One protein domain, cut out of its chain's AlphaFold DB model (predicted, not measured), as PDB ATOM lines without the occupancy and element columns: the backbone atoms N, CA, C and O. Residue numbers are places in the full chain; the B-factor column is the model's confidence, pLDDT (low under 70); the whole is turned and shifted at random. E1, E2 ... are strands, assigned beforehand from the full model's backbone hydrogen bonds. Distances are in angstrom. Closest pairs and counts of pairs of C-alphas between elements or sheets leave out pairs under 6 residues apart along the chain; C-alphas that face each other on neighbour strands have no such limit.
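This is residues 3 to 54 of the 59 residues of an uncharacterized protein of Candidatus Poribacteria bacterium (UniProt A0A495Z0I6). With little regular structure, this domain is one strongly twisted antiparallel sheet, order E2 E1 E5 E4 E3, with the loop of residues 17 to 29 folded over one face. The 52 printed residues hold no named helix and five named strands, E1 to E5 along the chain, 19 residues: all strand. It is compact, radius of gyration of the C-alphas 10.1 A, spanning 32 by 21 by 16 A.

Find C-alpha 3 at (251.926, 101.849, -7.426), where E1, residues 3 to 6, begins. E2, residues 12 to 16, runs 13.7 A. E3, residues 30 to 32, E4, residues 42 to 44, and E5, residues 50 to 53, follow; C-alpha 53 is at (250.099, 105.208, -9.755).

Look at hairpin E1 and E2: N 5 and O 13 are 3.0 A apart. Antiparallel E1 and E5 have N 4 and O 52 at 2.8 A. E3, E4 and E5 form a meander, successive antiparallel neighbours: N 43 and O 31, 2.8 A; N 51 and O 42, 2.8 A.

The printed part has no cut. The link E2 to E3 is long. Residue 19 has pLDDT under 70.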
ATOM      1  N   VAL A   3     252.140 100.727  -8.330       87.62
ATOM      2  CA  VAL A   3     251.926 101.849  -7.426       87.62
ATOM      3  C   VAL A   3     253.150 102.067  -6.555       87.62
ATOM      4  O   VAL A   3     253.883 101.123  -6.252       87.62
ATOM      5  N   GLU A   4     253.338 103.303  -6.119       91.50
ATOM      6  CA  GLU A   4     254.335 103.702  -5.136       91.50
ATOM      7  C   GLU A   4     253.632 104.182  -3.858       91.50
ATOM      8  O   GLU A   4     252.601 104.858  -3.909       91.50
ATOM      9  N   PHE A   5     254.157 103.799  -2.696       90.19
ATOM     10  CA  PHE A   5     253.675 104.293  -1.407       90.19
ATOM     11  C   PHE A   5     254.817 104.407  -0.396       90.19
ATOM     12  O   PHE A   5     255.793 103.659  -0.450       90.19
ATOM     13  N   GLU A   6     254.672 105.323   0.562       90.12
ATOM     14  CA  GLU A   6     255.573 105.422   1.713       90.12
ATOM     15  C   GLU A   6     255.060 104.532   2.852       90.12
ATOM     16  O   GLU A   6     253.918 104.658   3.313       90.12
ATOM     17  N   ASP A   7     255.896 103.600   3.302       83.88
ATOM     18  CA  ASP A   7     255.566 102.719   4.412       83.88
ATOM     19  C   ASP A   7     255.727 103.417   5.780       83.88
ATOM     20  O   ASP A   7     256.121 104.576   5.909       83.88
ATOM     21  N   ARG A   8     255.444 102.695   6.870       80.06
ATOM     22  CA  ARG A   8     255.560 103.258   8.231       80.06
ATOM     23  C   ARG A   8     256.997 103.544   8.671       80.06
ATOM     24  O   ARG A   8     257.189 104.149   9.725       80.06
ATOM     25  N   THR A   9     257.988 103.057   7.934       86.69
ATOM     26  CA  THR A   9     259.409 103.291   8.194       86.69
ATOM     27  C   THR A   9     259.952 104.490   7.413       86.69
ATOM     28  O   THR A   9     261.080 104.908   7.674       86.69
ATOM     29  N   GLY A  10     259.135 105.092   6.537       85.44
ATOM     30  CA  GLY A  10     259.529 106.193   5.659       85.44
ATOM     31  C   GLY A  10     260.259 105.719   4.402       85.44
ATOM     32  O   GLY A  10     260.987 106.497   3.789       85.44
ATOM     33  N   ILE A  11     260.141 104.435   4.056       88.88
ATOM     34  CA  ILE A  11     260.721 103.864   2.842       88.88
ATOM     35  C   ILE A  11     259.654 103.900   1.747       88.88
ATOM     36  O   ILE A  11     258.518 103.477   1.964       88.88
ATOM     37  N   LEU A  12     260.038 104.403   0.573       89.88
ATOM     38  CA  LEU A  12     259.221 104.316  -0.633       89.88
ATOM     39  C   LEU A  12     259.326 102.905  -1.205       89.88
ATOM     40  O   LEU A  12     260.420 102.444  -1.539       89.88
ATOM     41  N   GLU A  13     258.187 102.237  -1.326       89.25
ATOM     42  CA  GLU A  13     258.074 100.911  -1.920       89.25
ATOM     43  C   GLU A  13     257.232 100.964  -3.191       89.25
ATOM     44  O   GLU A  13     256.276 101.736  -3.291       89.25
ATOM     45  N   ARG A  14     257.581 100.109  -4.158       89.50
ATOM     46  CA  ARG A  14     256.819  99.911  -5.394       89.50
ATOM     47  C   ARG A  14     256.275  98.499  -5.445       89.50
ATOM     48  O   ARG A  14     257.030  97.542  -5.279       89.50
ATOM     49  N   VAL A  15     254.981  98.379  -5.703       87.38
ATOM     50  CA  VAL A  15     254.296  97.087  -5.780       87.38
ATOM     51  C   VAL A  15     253.367  97.057  -6.981       87.38
ATOM     52  O   VAL A  15     252.778  98.072  -7.352       87.38
ATOM     53  N   GLU A  16     253.236  95.886  -7.594       86.69
ATOM     54  CA  GLU A  16     252.153  95.635  -8.536       86.69
ATOM     55  C   GLU A  16     250.874  95.382  -7.734       86.69
ATOM     56  O   GLU A  16     250.876  94.584  -6.799       86.69
ATOM     57  N   MET A  17     249.804  96.095  -8.071       80.56
ATOM     58  CA  MET A  17     248.505  95.983  -7.415       80.56
ATOM     59  C   MET A  17     247.371  95.914  -8.434       80.56
ATOM     60  O   MET A  17     247.405  96.558  -9.491       80.56
ATOM     61  N   GLU A  18     246.328  95.174  -8.065       77.88
ATOM     62  CA  GLU A  18     245.045  95.118  -8.762       77.88
ATOM     63  C   GLU A  18     243.923  95.616  -7.836       77.88
ATOM     64  O   GLU A  18     243.994  95.480  -6.616       77.88
ATOM     65  N   ILE A  19     242.860  96.196  -8.404       68.19
ATOM     66  CA  ILE A  19     241.768  96.828  -7.636       68.19
ATOM     67  C   ILE A  19     241.021  95.861  -6.700       68.19
ATOM     68  O   ILE A  19     240.398  96.292  -5.733       68.19
ATOM     69  N   GLU A  20     241.070  94.560  -6.984       75.44
ATOM     70  CA  GLU A  20     240.415  93.521  -6.182       75.44
ATOM     71  C   GLU A  20     241.270  93.057  -4.988       75.44
ATOM     72  O   GLU A  20     240.791  92.289  -4.149       75.44
ATOM     73  N   GLU A  21     242.515  93.530  -4.876       82.50
ATOM     74  CA  GLU A  21     243.415  93.143  -3.794       82.50
ATOM     75  C   GLU A  21     243.225  93.988  -2.521       82.50
ATOM     76  O   GLU A  21     242.870  95.171  -2.565       82.50
ATOM     77  N   PRO A  22     243.450  93.401  -1.331       89.31
ATOM     78  CA  PRO A  22     243.444  94.147  -0.082       89.31
ATOM     79  C   PRO A  22     244.716  94.996   0.064       89.31
ATOM     80  O   PRO A  22     245.764  94.692  -0.494       89.31
ATOM     81  N   CYS A  23     244.659  96.034   0.902       89.94
ATOM     82  CA  CYS A  23     245.821  96.873   1.197       89.94
ATOM     83  C   CYS A  23     247.002  96.024   1.712       89.94
ATOM     84  O   CYS A  23     246.847  95.364   2.746       89.94
ATOM     85  N   PRO A  24     248.197  96.106   1.098       87.12
ATOM     86  CA  PRO A  24     249.328  95.239   1.445       87.12
ATOM     87  C   PRO A  24     249.887  95.491   2.856       87.12
ATOM     88  O   PRO A  24     250.567  94.644   3.424       87.12
ATOM     89  N   ILE A  25     249.570  96.642   3.459       88.38
ATOM     90  CA  ILE A  25     250.096  97.052   4.770       88.38
ATOM     91  C   ILE A  25     249.237  96.529   5.924       88.38
ATOM     92  O   ILE A  25     249.745  96.200   6.996       88.38
ATOM     93  N   CYS A  26     247.913  96.532   5.759       90.50
ATOM     94  CA  CYS A  26     246.984  96.265   6.863       90.50
ATOM     95  C   CYS A  26     245.782  95.399   6.480       90.50
ATOM     96  O   CYS A  26     244.844  95.289   7.269       90.50
ATOM     97  N   CYS A  27     245.774  94.843   5.269       90.69
ATOM     98  CA  CYS A  27     244.685  94.056   4.693       90.69
ATOM     99  C   CYS A  27     243.321  94.777   4.691       90.69
ATOM    100  O   CYS A  27     242.269  94.141   4.718       90.69
ATOM    101  N   GLY A  28     243.333  96.113   4.713       90.62
ATOM    102  CA  GLY A  28     242.130  96.941   4.650       90.62
ATOM    103  C   GLY A  28     241.590  97.068   3.227       90.62
ATOM    104  O   GLY A  28     242.283  96.771   2.260       90.62
ATOM    105  N   MET A  29     240.361  97.562   3.097       91.12
ATOM    106  CA  MET A  29     239.746  97.807   1.791       91.12
ATOM    107  C   MET A  29     240.416  98.997   1.088       91.12
ATOM    108  O   MET A  29     240.666 100.032   1.721       91.12
ATOM    109  N   LEU A  30     240.711  98.831  -0.200       90.31
ATOM    110  CA  LEU A  30     241.234  99.872  -1.081       90.31
ATOM    111  C   LEU A  30     240.092 100.528  -1.862       90.31
ATOM    112  O   LEU A  30     239.095  99.888  -2.188       90.31
ATOM    113  N   PHE A  31     240.252 101.814  -2.144       90.44
ATOM    114  CA  PHE A  31     239.332 102.616  -2.943       90.44
ATOM    115  C   PHE A  31     240.128 103.396  -3.976       90.44
ATOM    116  O   PHE A  31     241.241 103.819  -3.673       90.44
ATOM    117  N   LEU A  32     239.558 103.618  -5.160       90.31
ATOM    118  CA  LEU A  32     240.141 104.547  -6.123       90.31
ATOM    119  C   LEU A  32     240.211 105.951  -5.516       90.31
ATOM    120  O   LEU A  32     239.304 106.369  -4.792       90.31
ATOM    121  N   ILE A  33     241.295 106.669  -5.805       90.31
ATOM    122  CA  ILE A  33     241.432 108.072  -5.397       90.31
ATOM    123  C   ILE A  33     240.446 108.941  -6.191       90.31
ATOM    124  O   ILE A  33     239.783 109.801  -5.610       90.31
ATOM    125  N   ASP A  34     240.313 108.675  -7.491       89.50
ATOM    126  CA  ASP A  34     239.299 109.240  -8.377       89.50
ATOM    127  C   ASP A  34     238.477 108.104  -8.999       89.50
ATOM    128  O   ASP A  34     238.964 107.330  -9.821       89.50
ATOM    129  N   GLU A  35     237.199 108.005  -8.623       84.50
ATOM    130  CA  GLU A  35     236.286 106.970  -9.128       84.50
ATOM    131  C   GLU A  35     236.057 107.046 -10.650       84.50
ATOM    132  O   GLU A  35     235.626 106.067 -11.257       84.50
ATOM    133  N   SER A  36     236.339 108.191 -11.280       87.94
ATOM    134  CA  SER A  36     236.211 108.380 -12.730       87.94
ATOM    135  C   SER A  36     237.480 107.996 -13.495       87.94
ATOM    136  O   SER A  36     237.446 107.944 -14.726       87.94
ATOM    137  N   ASN A  37     238.587 107.727 -12.796       85.00
ATOM    138  CA  ASN A  37     239.871 107.377 -13.389       85.00
ATOM    139  C   ASN A  37     240.481 106.149 -12.689       85.00
ATOM    140  O   ASN A  37     241.029 106.247 -11.592       85.00
ATOM    141  N   ALA A  38     240.433 104.994 -13.358       76.62
ATOM    142  CA  ALA A  38     240.983 103.737 -12.840       76.62
ATOM    143  C   ALA A  38     242.512 103.771 -12.632       76.62
ATOM    144  O   ALA A  38     243.038 102.959 -11.878       76.62
ATOM    145  N   GLU A  39     243.206 104.720 -13.261       83.94
ATOM    146  CA  GLU A  39     244.651 104.926 -13.151       83.94
ATOM    147  C   GLU A  39     245.006 105.955 -12.071       83.94
ATOM    148  O   GLU A  39     246.167 106.289 -11.906       83.94
ATOM    149  N   SER A  40     244.034 106.461 -11.305       87.31
ATOM    150  CA  SER A  40     244.270 107.457 -10.247       87.31
ATOM    151  C   SER A  40     245.003 106.923  -9.012       87.31
ATOM    152  O   SER A  40     245.311 107.701  -8.110       87.31
ATOM    153  N   GLY A  41     245.274 105.617  -8.955       90.38
ATOM    154  CA  GLY A  41     245.815 104.940  -7.780       90.38
ATOM    155  C   GLY A  41     244.757 104.649  -6.720       90.38
ATOM    156  O   GLY A  41     243.548 104.729  -6.960       90.38
ATOM    157  N   TYR A  42     245.216 104.289  -5.520       91.69
ATOM    158  CA  TYR A  42     244.350 103.770  -4.465       91.69
ATOM    159  C   TYR A  42     244.587 104.428  -3.111       91.69
ATOM    160  O   TYR A  42     245.682 104.866  -2.768       91.69
ATOM    161  N   ARG A  43     243.553 104.432  -2.274       91.56
ATOM    162  CA  ARG A  43     243.623 104.821  -0.869       91.56
ATOM    163  C   ARG A  43     243.055 103.722   0.012       91.56
ATOM    164  O   ARG A  43     241.948 103.239  -0.215       91.56
ATOM    165  N   CYS A  44     243.774 103.371   1.074       91.88
ATOM    166  CA  CYS A  44     243.252 102.436   2.066       91.88
ATOM    167  C   CYS A  44     242.329 103.135   3.072       91.88
ATOM    168  O   CYS A  44     242.718 104.123   3.698       91.88
ATOM    169  N   SER A  45     241.142 102.577   3.323       91.69
ATOM    170  CA  SER A  45     240.212 103.105   4.336       91.69
ATOM    171  C   SER A  45     240.658 102.885   5.780       91.69
ATOM    172  O   SER A  45     240.167 103.562   6.681       91.69
ATOM    173  N   SER A  46     241.569 101.938   6.019       93.00
ATOM    174  CA  SER A  46     241.986 101.550   7.369       93.00
ATOM    175  C   SER A  46     243.262 102.263   7.810       93.00
ATOM    176  O   SER A  46     243.269 102.918   8.850       93.00
ATOM    177  N   CYS A  47     244.337 102.189   7.019       91.38
ATOM    178  CA  CYS A  47     245.608 102.841   7.351       91.38
ATOM    179  C   CYS A  47     245.767 104.240   6.739       91.38
ATOM    180  O   CYS A  47     246.748 104.908   7.044       91.38
ATOM    181  N   SER A  48     244.816 104.694   5.909       90.12
ATOM    182  CA  SER A  48     244.858 105.986   5.201       90.12
ATOM    183  C   SER A  48     246.058 106.193   4.269       90.12
ATOM    184  O   SER A  48     246.226 107.305   3.774       90.12
ATOM    185  N   VAL A  49     246.849 105.149   4.003       91.06
ATOM    186  CA  VAL A  49     247.966 105.205   3.054       91.06
ATOM    187  C   VAL A  49     247.434 105.430   1.641       91.06
ATOM    188  O   VAL A  49     246.392 104.877   1.261       91.06
ATOM    189  N   LEU A  50     248.152 106.281   0.913       91.56
ATOM    190  CA  LEU A  50     247.950 106.590  -0.494       91.56
ATOM    191  C   LEU A  50     248.933 105.752  -1.311       91.56
ATOM    192  O   LEU A  50     250.108 105.671  -0.969       91.56
ATOM    193  N   PHE A  51     248.413 105.121  -2.352       91.44
ATOM    194  CA  PHE A  51     249.137 104.304  -3.309       91.44
ATOM    195  C   PHE A  51     249.046 105.030  -4.642       91.44
ATOM    196  O   PHE A  51     248.009 104.974  -5.308       91.44
ATOM    197  N   GLU A  52     250.086 105.780  -4.979       90.19
ATOM    198  CA  GLU A  52     250.109 106.610  -6.178       90.19
ATOM    199  C   GLU A  52     250.463 105.750  -7.394       90.19
ATOM    200  O   GLU A  52     251.346 104.899  -7.296       90.19
ATOM    201  N   PRO A  53     249.770 105.922  -8.529       89.25
ATOM    202  CA  PRO A  53     250.099 105.208  -9.755       89.25
ATOM    203  C   PRO A  53     251.503 105.603 -10.224       89.25
ATOM    204  O   PRO A  53     251.893 106.767 -10.124       89.25
ATOM    205  N   VAL A  54     252.246 104.653 -10.779       87.31
ATOM    206  CA  VAL A  54     253.494 104.937 -11.498       87.31
ATOM    207  C   VAL A  54     253.349 104.473 -12.941       87.31
ATOM    208  O   VAL A  54     252.924 103.346 -13.190       87.31
TER     209      VAL A  54